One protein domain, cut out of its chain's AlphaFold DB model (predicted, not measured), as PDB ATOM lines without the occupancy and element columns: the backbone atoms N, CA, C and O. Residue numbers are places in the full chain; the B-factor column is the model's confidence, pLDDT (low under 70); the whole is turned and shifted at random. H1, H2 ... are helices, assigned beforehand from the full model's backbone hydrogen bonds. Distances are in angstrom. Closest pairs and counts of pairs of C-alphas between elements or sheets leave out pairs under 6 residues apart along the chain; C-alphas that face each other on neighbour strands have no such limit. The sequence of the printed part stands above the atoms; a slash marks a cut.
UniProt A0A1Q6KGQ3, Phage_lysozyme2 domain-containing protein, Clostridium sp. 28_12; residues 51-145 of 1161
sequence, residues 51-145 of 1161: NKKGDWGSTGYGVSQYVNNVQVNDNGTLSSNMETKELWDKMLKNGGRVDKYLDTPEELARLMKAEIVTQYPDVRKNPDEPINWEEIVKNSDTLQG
ATOM      1  N   ASN A  51     -46.969   5.980 -21.780       85.94
ATOM      2  CA  ASN A  51     -47.354   6.924 -20.742       85.94
ATOM      3  C   ASN A  51     -48.373   6.284 -19.779       85.94
ATOM      4  O   ASN A  51     -49.588   6.293 -19.987       85.94
ATOM      5  N   LYS A  52     -47.867   5.695 -18.689       85.62
ATOM      6  CA  LYS A  52     -48.694   5.055 -17.654       85.62
ATOM      7  C   LYS A  52     -49.184   6.078 -16.623       85.62
ATOM      8  O   LYS A  52     -48.475   6.416 -15.675       85.62
ATOM      9  N   LYS A  53     -50.421   6.551 -16.785       78.25
ATOM     10  CA  LYS A  53     -51.062   7.515 -15.874       78.25
ATOM     11  C   LYS A  53     -51.029   7.050 -14.411       78.25
ATOM     12  O   LYS A  53     -51.482   5.956 -14.084       78.25
ATOM     13  N   GLY A  54     -50.544   7.917 -13.524       76.81
ATOM     14  CA  GLY A  54     -50.435   7.660 -12.083       76.81
ATOM     15  C   GLY A  54     -49.143   6.955 -11.653       76.81
ATOM     16  O   GLY A  54     -48.897   6.841 -10.452       76.81
ATOM     17  N   ASP A  55     -48.312   6.508 -12.597       84.62
ATOM     18  CA  ASP A  55     -47.093   5.748 -12.328       84.62
ATOM     19  C   ASP A  55     -45.845   6.637 -12.433       84.62
ATOM     20  O   ASP A  55     -45.388   6.962 -13.523       84.62
ATOM     21  N   TRP A  56     -45.242   7.012 -11.300       86.25
ATOM     22  CA  TRP A  56     -43.988   7.786 -11.289       86.25
ATOM     23  C   TRP A  56     -42.780   7.025 -11.860       86.25
ATOM     24  O   TRP A  56     -41.753   7.652 -12.104       86.25
ATOM     25  N   GLY A  57     -42.874   5.710 -12.079       83.25
ATOM     26  CA  GLY A  57     -41.883   4.946 -12.840       83.25
ATOM     27  C   GLY A  57     -42.009   5.122 -14.361       83.25
ATOM     28  O   GLY A  57     -41.089   4.766 -15.093       83.25
ATOM     29  N   SER A  58     -43.115   5.691 -14.853       89.69
ATOM     30  CA  SER A  58     -43.303   6.070 -16.256       89.69
ATOM     31  C   SER A  58     -42.696   7.441 -16.538       89.69
ATOM     32  O   SER A  58     -43.070   8.437 -15.911       89.69
ATOM     33  N   THR A  59     -41.796   7.511 -17.522       92.75
ATOM     34  CA  THR A  59     -41.179   8.777 -17.940       92.75
ATOM     35  C   THR A  59     -42.217   9.756 -18.492       92.75
ATOM     36  O   THR A  59     -42.228  10.911 -18.069       92.75
ATOM     37  N   GLY A  60     -43.135   9.292 -19.349       88.56
ATOM     38  CA  GLY A  60     -44.208  10.131 -19.902       88.56
ATOM     39  C   GLY A  60     -45.115  10.722 -18.819       88.56
ATOM     40  O   GLY A  60     -45.456  11.903 -18.861       88.56
ATOM     41  N   TYR A  61     -45.424   9.952 -17.768       86.31
ATOM     42  CA  TYR A  61     -46.237  10.456 -16.656       86.31
ATOM     43  C   TYR A  61     -45.476  11.469 -15.796       86.31
ATOM     44  O   TYR A  61     -46.017  12.521 -15.458       86.31
ATOM     45  N   GLY A  62     -44.216  11.185 -15.448       86.31
ATOM     46  CA  GLY A  62     -43.385  12.127 -14.695       86.31
ATOM     47  C   GLY A  62     -43.266  13.475 -15.411       86.31
ATOM     48  O   GLY A  62     -43.468  14.524 -14.796       86.31
ATOM     49  N   VAL A  63     -43.009  13.445 -16.721       90.38
ATOM     50  CA  VAL A  63     -42.929  14.650 -17.553       90.38
ATOM     51  C   VAL A  63     -44.279  15.352 -17.676       90.38
ATOM     52  O   VAL A  63     -44.313  16.576 -17.542       90.38
ATOM     53  N   SER A  64     -45.392  14.623 -17.837       83.94
ATOM     54  CA  SER A  64     -46.724  15.243 -17.897       83.94
ATOM     55  C   SER A  64     -47.019  16.058 -16.637       83.94
ATOM     56  O   SER A  64     -47.577  17.151 -16.726       83.94
ATOM     57  N   GLN A  65     -46.580  15.595 -15.459       81.50
ATOM     58  CA  GLN A  65     -46.733  16.358 -14.218       81.50
ATOM     59  C   GLN A  65     -45.909  17.647 -14.211       81.50
ATOM     60  O   GLN A  65     -46.325  18.618 -13.588       81.50
ATOM     61  N   TYR A  66     -44.761  17.690 -14.883       86.31
ATOM     62  CA  TYR A  66     -43.960  18.906 -14.978       86.31
ATOM     63  C   TYR A  66     -44.551  19.886 -15.993       86.31
ATOM     64  O   TYR A  66     -44.777  21.046 -15.660       86.31
ATOM     65  N   VAL A  67     -44.814  19.427 -17.222       83.94
ATOM     66  CA  VAL A  67     -45.259  20.291 -18.329       83.94
ATOM     67  C   VAL A  67     -46.627  20.906 -18.031       83.94
ATOM     68  O   VAL A  67     -46.825  22.101 -18.233       83.94
ATOM     69  N   ASN A  68     -47.553  20.132 -17.457       76.88
ATOM     70  CA  ASN A  68     -48.892  20.623 -17.122       76.88
ATOM     71  C   ASN A  68     -48.906  21.675 -15.991       76.88
ATOM     72  O   ASN A  68     -49.859  22.452 -15.880       76.88
ATOM     73  N   ASN A  69     -47.848  21.722 -15.172       74.00
ATOM     74  CA  ASN A  69     -47.671  22.693 -14.089       74.00
ATOM     75  C   ASN A  69     -46.765  23.875 -14.476       74.00
ATOM     76  O   ASN A  69     -46.392  24.659 -13.601       74.00
ATOM     77  N   VAL A  70     -46.419  24.031 -15.759       80.44
ATOM     78  CA  VAL A  70     -45.714  25.229 -16.221       80.44
ATOM     79  C   VAL A  70     -46.610  26.444 -16.023       80.44
ATOM     80  O   VAL A  70     -47.763  26.485 -16.469       80.44
ATOM     81  N   GLN A  71     -46.056  27.449 -15.354       75.88
ATOM     82  CA  GLN A  71     -46.739  28.679 -15.025       75.88
ATOM     83  C   GLN A  71     -46.055  29.933 -15.557       75.88
ATOM     84  O   GLN A  71     -44.843  29.962 -15.756       75.88
ATOM     85  N   VAL A  72     -46.860  30.971 -15.780       73.56
ATOM     86  CA  VAL A  72     -46.394  32.313 -16.139       73.56
ATOM     87  C   VAL A  72     -46.311  33.127 -14.855       73.56
ATOM     88  O   VAL A  72     -47.331  33.395 -14.226       73.56
ATOM     89  N   ASN A  73     -45.101  33.508 -14.459       74.38
ATOM     90  CA  ASN A  73     -44.875  34.359 -13.294       74.38
ATOM     91  C   ASN A  73     -45.231  35.821 -13.607       74.38
ATOM     92  O   ASN A  73     -45.269  36.224 -14.769       74.38
ATOM     93  N   ASP A  74     -45.374  36.660 -12.580       64.12
ATOM     94  CA  ASP A  74     -45.755  38.080 -12.724       64.12
ATOM     95  C   ASP A  74     -44.838  38.874 -13.668       64.12
ATOM     96  O   ASP A  74     -45.253  39.814 -14.348       64.12
ATOM     97  N   ASN A  75     -43.560  38.497 -13.737       66.44
ATOM     98  CA  ASN A  75     -42.569  39.104 -14.626       66.44
ATOM     99  C   ASN A  75     -42.589  38.544 -16.063       66.44
ATOM    100  O   ASN A  75     -41.709  38.895 -16.846       66.44
ATOM    101  N   GLY A  76     -43.553  37.683 -16.394       67.56
ATOM    102  CA  GLY A  76     -43.706  37.013 -17.684       67.56
ATOM    103  C   GLY A  76     -42.863  35.753 -17.843       67.56
ATOM    104  O   GLY A  76     -43.080  35.012 -18.793       67.56
ATOM    105  N   THR A  77     -41.914  35.481 -16.941       82.31
ATOM    106  CA  THR A  77     -41.058  34.291 -17.046       82.31
ATOM    107  C   THR A  77     -41.854  33.013 -16.837       82.31
ATOM    108  O   THR A  77     -42.797  32.978 -16.047       82.31
ATOM    109  N   LEU A  78     -41.441  31.956 -17.530       85.56
ATOM    110  CA  LEU A  78     -42.008  30.628 -17.372       85.56
ATOM    111  C   LEU A  78     -41.245  29.878 -16.275       85.56
ATOM    112  O   LEU A  78     -40.013  29.889 -16.264       85.56
ATOM    113  N   SER A  79     -41.958  29.214 -15.376       84.06
ATOM    114  CA  SER A  79     -41.366  28.291 -14.400       84.06
ATOM    115  C   SER A  79     -42.249  27.066 -14.208       84.06
ATOM    116  O   SER A  79     -43.415  27.070 -14.588       84.06
ATOM    117  N   SER A  80     -41.693  26.012 -13.621       80.62
ATOM    118  CA  SER A  80     -42.458  24.862 -13.139       80.62
ATOM    119  C   SER A  80     -42.412  24.814 -11.613       80.62
ATOM    120  O   SER A  80     -41.586  25.470 -10.980       80.62
ATOM    121  N   ASN A  81     -43.312  24.045 -11.009       76.69
ATOM    122  CA  ASN A  81     -43.380  23.853  -9.559       76.69
ATOM    123  C   ASN A  81     -42.334  22.861  -9.012       76.69
ATOM    124  O   ASN A  81     -42.299  22.618  -7.805       76.69
ATOM    125  N   MET A  82     -41.527  22.269  -9.891       82.19
ATOM    126  CA  MET A  82     -40.507  21.274  -9.588       82.19
ATOM    127  C   MET A  82     -39.275  21.531 -10.456       82.19
ATOM    128  O   MET A  82     -39.410  21.894 -11.622       82.19
ATOM    129  N   GLU A  83     -38.084  21.303  -9.908       89.00
ATOM    130  CA  GLU A  83     -36.832  21.350 -10.673       89.00
ATOM    131  C   GLU A  83     -36.650  20.056 -11.487       89.00
ATOM    132  O   GLU A  83     -37.011  18.960 -11.053       89.00
ATOM    133  N   THR A  84     -36.015  20.135 -12.652       89.94
ATOM    134  CA  THR A  84     -35.800  18.995 -13.563       89.94
ATOM    135  C   THR A  84     -35.046  17.855 -12.882       89.94
ATOM    136  O   THR A  84     -35.362  16.678 -13.063       89.94
ATOM    137  N   LYS A  85     -34.047  18.187 -12.059       92.38
ATOM    138  CA  LYS A  85     -33.298  17.187 -11.295       92.38
ATOM    139  C   LYS A  85     -34.172  16.490 -10.251       92.38
ATOM    140  O   LYS A  85     -34.045  15.284 -10.058       92.38
ATOM    141  N   GLU A  86     -35.067  17.229  -9.598       92.50
ATOM    142  CA  GLU A  86     -36.020  16.647  -8.652       92.50
ATOM    143  C   GLU A  86     -36.968  15.678  -9.369       92.50
ATOM    144  O   GLU A  86     -37.196  14.568  -8.881       92.50
ATOM    145  N   LEU A  87     -37.453  16.053 -10.557       92.94
ATOM    146  CA  LEU A  87     -38.252  15.181 -11.415       92.94
ATOM    147  C   LEU A  87     -37.494  13.892 -11.777       92.94
ATOM    148  O   LEU A  87     -38.022  12.793 -11.597       92.94
ATOM    149  N   TRP A  88     -36.251  14.023 -12.243       94.56
ATOM    150  CA  TRP A  88     -35.379  12.903 -12.605       94.56
ATOM    151  C   TRP A  88     -35.187  11.917 -11.445       94.56
ATOM    152  O   TRP A  88     -35.487  10.726 -11.570       94.56
ATOM    153  N   ASP A  89     -34.755  12.422 -10.287       93.81
ATOM    154  CA  ASP A  89     -34.503  11.611  -9.093       93.81
ATOM    155  C   ASP A  89     -35.788  10.920  -8.607       93.81
ATOM    156  O   ASP A  89     -35.766   9.767  -8.155       93.81
ATOM    157  N   LYS A  90     -36.935  11.601  -8.729       92.31
ATOM    158  CA  LYS A  90     -38.242  11.051  -8.365       92.31
ATOM    159  C   LYS A  90     -38.648   9.892  -9.271       92.31
ATOM    160  O   LYS A  90     -39.158   8.903  -8.744       92.31
ATOM    161  N   MET A  91     -38.403   9.962 -10.579       93.94
ATOM    162  CA  MET A  91     -38.706   8.852 -11.491       93.94
ATOM    163  C   MET A  91     -37.843   7.621 -11.194       93.94
ATOM    164  O   MET A  91     -38.374   6.523 -11.015       93.94
ATOM    165  N   LEU A  92     -36.528   7.805 -11.022       93.38
ATOM    166  CA  LEU A  92     -35.609   6.707 -10.691       93.38
ATOM    167  C   LEU A  92     -35.962   6.033  -9.361       93.38
ATOM    168  O   LEU A  92     -35.983   4.805  -9.255       93.38
ATOM    169  N   LYS A  93     -36.311   6.823  -8.338       93.31
ATOM    170  CA  LYS A  93     -36.723   6.298  -7.030       93.31
ATOM    171  C   LYS A  93     -37.976   5.419  -7.105       93.31
ATOM    172  O   LYS A  93     -38.137   4.533  -6.266       93.31
ATOM    173  N   ASN A  94     -38.848   5.655  -8.083       90.69
ATOM    174  CA  ASN A  94     -40.061   4.871  -8.310       90.69
ATOM    175  C   ASN A  94     -39.864   3.743  -9.340       90.69
ATOM    176  O   ASN A  94     -40.839   3.164  -9.806       90.69
ATOM    177  N   GLY A  95     -38.614   3.387  -9.658       86.44
ATOM    178  CA  GLY A  95     -38.290   2.275 -10.554       86.44
ATOM    179  C   GLY A  95     -38.345   2.626 -12.041       86.44
ATOM    180  O   GLY A  95     -38.333   1.713 -12.866       86.44
ATOM    181  N   GLY A  96     -38.402   3.916 -12.386       88.81
ATOM    182  CA  GLY A  96     -38.323   4.368 -13.770       88.81
ATOM    183  C   GLY A  96     -36.950   4.116 -14.387       88.81
ATOM    184  O   GLY A  96     -35.940   4.097 -13.687       88.81
ATOM    185  N   ARG A  97     -36.926   3.917 -15.708       91.31
ATOM    186  CA  ARG A  97     -35.726   3.565 -16.491       91.31
ATOM    187  C   ARG A  97     -35.265   4.705 -17.401       91.31
ATOM    188  O   ARG A  97     -34.731   4.462 -18.480       91.31
ATOM    189  N   VAL A  98     -35.500   5.956 -16.999       93.69
ATOM    190  CA  VAL A  98     -35.109   7.136 -17.793       93.69
ATOM    191  C   VAL A  98     -33.591   7.176 -18.048       93.69
ATOM    192  O   VAL A  98     -33.155   7.534 -19.139       93.69
ATOM    193  N   ASP A  99     -32.804   6.684 -17.088       94.75
ATOM    194  CA  ASP A  99     -31.343   6.539 -17.121       94.75
ATOM    195  C   ASP A  99     -30.832   5.452 -18.085       94.75
ATOM    196  O   ASP A  99     -29.636   5.365 -18.359       94.75
ATOM    197  N   LYS A 100     -31.723   4.613 -18.626       93.69
ATOM    198  CA  LYS A 100     -31.389   3.664 -19.698       93.69
ATOM    199  C   LYS A 100     -31.243   4.362 -21.054       93.69
ATOM    200  O   LYS A 100     -30.536   3.850 -21.922       93.69
ATOM    201  N   TYR A 101     -31.938   5.485 -21.245       94.69
ATOM    202  CA  TYR A 101     -32.057   6.168 -22.537       94.69
ATOM    203  C   TYR A 101     -31.394   7.551 -22.555       94.69
ATOM    204  O   TYR A 101     -30.933   7.985 -23.610       94.69
ATOM    205  N   LEU A 102     -31.330   8.225 -21.404       96.50
ATOM    206  CA  LEU A 102     -30.697   9.530 -21.215       96.50
ATOM    207  C   LEU A 102     -29.644   9.435 -20.104       96.50
ATOM    208  O   LEU A 102     -29.813   8.673 -19.159       96.50
ATOM    209  N   ASP A 103     -28.573  10.224 -20.191       95.31
ATOM    210  CA  ASP A 103     -27.474  10.182 -19.214       95.31
ATOM    211  C   ASP A 103     -27.653  11.207 -18.083       95.31
ATOM    212  O   ASP A 103     -27.061  11.059 -17.010       95.31
ATOM    213  N   THR A 104     -28.422  12.278 -18.321       94.19
ATOM    214  CA  THR A 104     -28.510  13.427 -17.403       94.19
ATOM    215  C   THR A 104     -29.902  14.079 -17.364       94.19
ATOM    216  O   THR A 104     -30.633  14.029 -18.358       94.19
ATOM    217  N   PRO A 105     -30.268  14.760 -16.256       92.44
ATOM    218  CA  PRO A 105     -31.479  15.580 -16.188       92.44
ATOM    219  C   PRO A 105     -31.533  16.679 -17.257       92.44
ATOM    220  O   PRO A 105     -32.604  16.988 -17.767       92.44
ATOM    221  N   GLU A 106     -30.395  17.260 -17.638       91.50
ATOM    222  CA  GLU A 106     -30.314  18.302 -18.665       91.50
ATOM    223  C   GLU A 106     -30.751  17.778 -20.043       91.50
ATOM    224  O   GLU A 106     -31.447  18.472 -20.789       91.50
ATOM    225  N   GLU A 107     -30.403  16.530 -20.366       94.56
ATOM    226  CA  GLU A 107     -30.860  15.854 -21.582       94.56
ATOM    227  C   GLU A 107     -32.377  15.585 -21.562       94.56
ATOM    228  O   GLU A 107     -33.033  15.728 -22.595       94.56
ATOM    229  N   LEU A 108     -32.955  15.275 -20.393       94.69
ATOM    230  CA  LEU A 108     -34.408  15.163 -20.220       94.69
ATOM    231  C   LEU A 108     -35.098  16.523 -20.403       94.69
ATOM    232  O   LEU A 108     -36.054  16.625 -21.174       94.69
ATOM    233  N   ALA A 109     -34.583  17.579 -19.761       92.31
ATOM    234  CA  ALA A 109     -35.099  18.938 -19.918       92.31
ATOM    235  C   ALA A 109     -35.095  19.388 -21.381       92.31
ATOM    236  O   ALA A 109     -36.024  20.073 -21.807       92.31
ATOM    237  N   ARG A 110     -34.080  19.003 -22.166       93.50
ATOM    238  CA  ARG A 110     -34.041  19.293 -23.605       93.50
ATOM    239  C   ARG A 110     -35.288  18.745 -24.310       93.50
ATOM    240  O   ARG A 110     -35.986  19.484 -24.997       93.50
ATOM    241  N   LEU A 111     -35.639  17.483 -24.093       94.69
ATOM    242  CA  LEU A 111     -36.830  16.910 -24.724       94.69
ATOM    243  C   LEU A 111     -38.125  17.573 -24.223       94.69
ATOM    244  O   LEU A 111     -38.983  17.919 -25.027       94.69
ATOM    245  N   MET A 112     -38.240  17.839 -22.918       93.25
ATOM    246  CA  MET A 112     -39.418  18.500 -22.328       93.25
ATOM    247  C   MET A 112     -39.637  19.916 -22.873       93.25
ATOM    248  O   MET A 112     -40.763  20.328 -23.148       93.25
ATOM    249  N   LYS A 113     -38.550  20.670 -23.069       92.25
ATOM    250  CA  LYS A 113     -38.595  22.018 -23.641       92.25
ATOM    251  C   LYS A 113     -39.194  22.021 -25.044       92.25
ATOM    252  O   LYS A 113     -39.847  22.994 -25.384       92.25
ATOM    253  N   ALA A 114     -39.019  20.966 -25.842       91.81
ATOM    254  CA  ALA A 114     -39.571  20.924 -27.198       91.81
ATOM    255  C   ALA A 114     -41.107  21.022 -27.202       91.81
ATOM    256  O   ALA A 114     -41.675  21.665 -28.080       91.81
ATOM    257  N   GLU A 115     -41.766  20.479 -26.177       91.12
ATOM    258  CA  GLU A 115     -43.210  20.616 -25.990       91.12
ATOM    259  C   GLU A 115     -43.614  22.001 -25.462       91.12
ATOM    260  O   GLU A 115     -44.610  22.583 -25.898       91.12
ATOM    261  N   ILE A 116     -42.840  22.549 -24.521       90.56
ATOM    262  CA  ILE A 116     -43.137  23.840 -23.884       90.56
ATOM    263  C   ILE A 116     -42.977  24.989 -24.886       90.56
ATOM    264  O   ILE A 116     -43.812  25.893 -24.935       90.56
ATOM    265  N   VAL A 117     -41.927  24.972 -25.713       91.94
ATOM    266  CA  VAL A 117     -41.592  26.117 -26.575       91.94
ATOM    267  C   VAL A 117     -42.727  26.451 -27.547       91.94
ATOM    268  O   VAL A 117     -43.024  27.628 -27.749       91.94
ATOM    269  N   THR A 118     -43.412  25.440 -28.096       89.94
ATOM    270  CA  THR A 118     -44.495  25.617 -29.079       89.94
ATOM    271  C   THR A 118     -45.837  25.998 -28.456       89.94
ATOM    272  O   THR A 118     -46.759  26.334 -29.193       89.94
ATOM    273  N   GLN A 119     -45.963  25.958 -27.124       87.19
ATOM    274  CA  GLN A 119     -47.216  26.211 -26.399       87.19
ATOM    275  C   GLN A 119     -47.266  27.565 -25.683       87.19
ATOM    276  O   GLN A 119     -48.346  27.987 -25.262       87.19
ATOM    277  N   TYR A 120     -46.127  28.249 -25.547       90.69
ATOM    278  CA  TYR A 120     -46.020  29.510 -24.814       90.69
ATOM    279  C   TYR A 120     -45.402  30.629 -25.668       90.69
ATOM    280  O   TYR A 120     -44.631  30.369 -26.600       90.69
ATOM    281  N   PRO A 121     -45.726  31.897 -25.367       92.69
ATOM    282  CA  PRO A 121     -45.225  33.041 -26.108       92.69
ATOM    283  C   PRO A 121     -43.800  33.429 -25.743       92.69
ATOM    284  O   PRO A 121     -43.297  33.153 -24.653       92.69
ATOM    285  N   ASP A 122     -43.162  34.119 -26.680       93.12
ATOM    286  CA  ASP A 122     -41.876  34.753 -26.460       93.12
ATOM    287  C   ASP A 122     -42.048  36.037 -25.635       93.12
ATOM    288  O   ASP A 122     -42.470  37.084 -26.126       93.12
ATOM    289  N   VAL A 123     -41.715  35.932 -24.352       90.56
ATOM    290  CA  VAL A 123     -41.806  37.008 -23.352       90.56
ATOM    291  C   VAL A 123     -40.509  37.810 -23.203       90.56
ATOM    292  O   VAL A 123     -40.398  38.664 -22.321       90.56
ATOM    293  N   ARG A 124     -39.488  37.539 -24.030       90.38
ATOM    294  CA  ARG A 124     -38.207  38.249 -23.943       90.38
ATOM    295  C   ARG A 124     -38.403  39.720 -24.269       90.38
ATOM    296  O   ARG A 124     -39.262  40.110 -25.055       90.38
ATOM    297  N   LYS A 125     -37.503  40.554 -23.745       87.25
ATOM    298  CA  LYS A 125     -37.515  41.992 -24.028       87.25
ATOM    299  C   LYS A 125     -37.490  42.284 -25.530       87.25
ATOM    300  O   LYS A 125     -38.172  43.208 -25.945       87.25
ATOM    301  N   ASN A 126     -36.735  41.515 -26.323       89.19
ATOM    302  CA  ASN A 126     -36.620  41.666 -27.779       89.19
ATOM    303  C   ASN A 126     -36.957  40.341 -28.498       89.19
ATOM    304  O   ASN A 126     -36.041  39.568 -28.779       89.19
ATOM    305  N   PRO A 127     -38.238  40.077 -28.819       91.19
ATOM    306  CA  PRO A 127     -38.661  38.813 -29.439       91.19
ATOM    307  C   PRO A 127     -38.181  38.607 -30.889       91.19
ATOM    308  O   PRO A 127     -38.208  37.495 -31.418       91.19
ATOM    309  N   ASP A 128     -37.750  39.673 -31.567       90.94
ATOM    310  CA  ASP A 128     -37.251  39.590 -32.946       90.94
ATOM    311  C   ASP A 128     -35.810  39.054 -33.037       90.94
ATOM    312  O   ASP A 128     -35.417  38.556 -34.090       90.94
ATOM    313  N   GLU A 129     -35.041  39.095 -31.944       92.25
ATOM    314  CA  GLU A 129     -33.687  38.532 -31.899       92.25
ATOM    315  C   GLU A 129     -33.724  36.993 -31.842       92.25
ATOM    316  O   GLU A 129     -34.598  36.425 -31.170       92.25
ATOM    317  N   PRO A 130     -32.766  36.285 -32.475       90.12
ATOM    318  CA  PRO A 130     -32.654  34.833 -32.359       90.12
ATOM    319  C   PRO A 130     -32.582  34.369 -30.897       90.12
ATOM    320  O   PRO A 130     -32.012  35.041 -30.034       90.12
ATOM    321  N   ILE A 131     -33.179  33.216 -30.599       91.38
ATOM    322  CA  ILE A 131     -33.089  32.599 -29.271       91.38
ATOM    323  C   ILE A 131     -31.756  31.856 -29.162       91.38
ATOM    324  O   ILE A 131     -31.407  31.064 -30.035       91.38
ATOM    325  N   ASN A 132     -31.013  32.092 -28.078       90.81
ATOM    326  CA  ASN A 132     -29.791  31.351 -27.777       90.81
ATOM    327  C   ASN A 132     -30.131  30.004 -27.115       90.81
ATOM    328  O   ASN A 132     -30.066  29.861 -25.892       90.81
ATOM    329  N   TRP A 133     -30.518  29.016 -27.923       88.31
ATOM    330  CA  TRP A 133     -30.901  27.693 -27.422       88.31
ATOM    331  C   TRP A 133     -29.766  26.974 -26.693       88.31
ATOM    332  O   TRP A 133     -30.033  26.262 -25.731       88.31
ATOM    333  N   GLU A 134     -28.502  27.206 -27.063       86.06
ATOM    334  CA  GLU A 134     -27.366  26.610 -26.350       86.06
ATOM    335  C   GLU A 134     -27.297  27.054 -24.883       86.06
ATOM    336  O   GLU A 134     -26.903  26.276 -24.017       86.06
ATOM    337  N   GLU A 135     -27.652  28.304 -24.589       87.06
ATOM    338  CA  GLU A 135     -27.673  28.842 -23.228       87.06
ATOM    339  C   GLU A 135     -28.888  28.342 -22.441       87.06
ATOM    340  O   GLU A 135     -28.745  27.908 -21.299       87.06
ATOM    341  N   ILE A 136     -30.062  28.321 -23.076       86.50
ATOM    342  CA  ILE A 136     -31.312  27.862 -22.453       86.50
ATOM    343  C   ILE A 136     -31.273  26.356 -22.168       86.50
ATOM    344  O   ILE A 136     -31.754  25.909 -21.132       86.50
ATOM    345  N   VAL A 137     -30.687  25.551 -23.058       83.62
ATOM    346  CA  VAL A 137     -30.581  24.096 -22.870       83.62
ATOM    347  C   VAL A 137     -29.552  23.745 -21.790       83.62
ATOM    348  O   VAL A 137     -29.775  22.785 -21.057       83.62
ATOM    349  N   LYS A 138     -28.477  24.535 -21.621       83.50
ATOM    350  CA  LYS A 138     -27.475  24.331 -20.551       83.50
ATOM    351  C   LYS A 138     -28.056  24.446 -19.144       83.50
ATOM    352  O   LYS A 138     -27.526  23.818 -18.233       83.50
ATOM    353  N   ASN A 139     -29.093  25.260 -18.955       86.69
ATOM    354  CA  ASN A 139     -29.803  25.362 -17.687       86.69
ATOM    355  C   ASN A 139     -31.105  24.562 -17.773       86.69
ATOM    356  O   ASN A 139     -32.045  24.974 -18.456       86.69
ATOM    357  N   SER A 140     -31.166  23.421 -17.086       83.38
ATOM    358  CA  SER A 140     -32.314  22.511 -17.111       83.38
ATOM    359  C   SER A 140     -33.649  23.211 -16.847       83.38
ATOM    360  O   SER A 140     -34.614  22.912 -17.543       83.38
ATOM    361  N   ASP A 141     -33.665  24.221 -15.976       85.38
ATOM    362  CA  ASP A 141     -34.886  24.801 -15.403       85.38
ATOM    363  C   ASP A 141     -35.290  26.143 -16.034       85.38
ATOM    364  O   ASP A 141     -36.338  26.709 -15.723       85.38
ATOM    365  N   THR A 142     -34.490  26.660 -16.973       88.25
ATOM    366  CA  THR A 142     -34.868  27.843 -17.761       88.25
ATOM    367  C   THR A 142     -35.869  27.463 -18.848       88.25
ATOM    368  O   THR A 142     -35.548  26.678 -19.738       88.25
ATOM    369  N   LEU A 143     -37.065  28.054 -18.815       90.31
ATOM    370  CA  LEU A 143     -38.135  27.823 -19.788       90.31
ATOM    371  C   LEU A 143     -38.366  29.062 -20.664       90.31
ATOM    372  O   LEU A 143     -38.307  30.195 -20.187       90.31
ATOM    373  N   GLN A 144     -38.649  28.849 -21.951       91.12
ATOM    374  CA  GLN A 144     -38.847  29.920 -22.932       91.12
ATOM    375  C   GLN A 144     -39.836  29.478 -24.016       91.12
ATOM    376  O   GLN A 144     -39.692  28.393 -24.565       91.12
ATOM    377  N   GLY A 145     -40.811  30.328 -24.343       92.88
ATOM    378  CA  GLY A 145     -41.736  30.130 -25.464       92.88
ATOM    379  C   GLY A 145     -41.232  30.739 -26.779       92.88
ATOM    380  O   GLY A 145     -40.353  31.604 -26.757       92.88
TER     381      GLY A 145
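AT A GLANCE: This is residues 51 to 145 of the 1161 residues of the protein "Phage_lysozyme2 domain-containing protein" of Clostridium sp. 28_12 (UniProt A0A1Q6KGQ3). Helix H3 runs through the middle of an elongated body: the helical hairpin of H1 and H2, two helices side by side, packs on it at a steep tilt, and the short H4 packs on it as well, away from that hairpin. Two long loops, residues 68 to 83 and residues 118 to 132, reach out along the long axis away from H1 and H2, the second of them farther, to the end of that axis, where residues 125 to 130 stick out; residues 139 to 145 fold back from H4 between the loops. The printed part has 95 residues with four named helices, H1, H2, H3 and H4 in that order, and no named strand. Its class is all helix, though 38 of the 95 residues are in named elements. The whole is compact, with a radius of gyration of the C-alphas of 13.8 A, and spans 43 by 24 by 18 A.

IN THESE COORDINATES: From Asn 51 the printed part leads to H1, residues 59 to 67, which begins at C-alpha 59 at (-41.179, 8.777, -17.940) and is 12.2 A long. In the link after it, residues 71 to 72 pair briefly with residues 78 to 79, antiparallel. H2, residues 84 to 93, is 14.3 A long. H3, residues 105 to 117, is the longest helix at 17.9 A, from C-alpha 105 at (-31.479, 15.580, -16.188). H4, residues 133 to 138, is 8.4 A long and ends at C-alpha 138 at (-27.475, 24.331, -20.551).

HOW THE PARTS SIT: The hub is H3, which touches the three other helices. With residues 112 to 116 alone it touches H1, at a steep tilt of 57 degrees, the same way; the closest C-alphas, of Val 67 and Ile 116, are 6.9 A apart. With residues 105 to 109 alone it touches H2, at a steep tilt of 61 degrees, opposite ways; the closest C-alphas, of Lys 85 and Pro 105, are 5.5 A apart. H1 and H2 form a helical hairpin and touch at a shallow tilt of 32 degrees, opposite ways, with the C-alphas of Gly 62 and Met 91 closest at 6.5 A. H3 and H4 form another helical hairpin: H3 touches H4 with residues 106 to 110 alone, at a steep tilt of 39 degrees, opposite ways, and the closest C-alphas, of Arg 110 and Val 137, are 6.0 A apart. H4 is apart from H1 and from H2. In H1, H2 and H4 every O i to N i+4 pair is within hydrogen-bond range; in H3 8 of 9 are.

THE WHOLE: The two C-alphas farthest apart, of Gly 95 and Asp 128, are 43.5 A apart. The printed part has no cut. The links H1 to H2, H2 to H3 and H3 to H4 are long, and residues 125 to 130 stand free. The mean pLDDT of the printed part is 87.7; residues 74 to 76 are under 70.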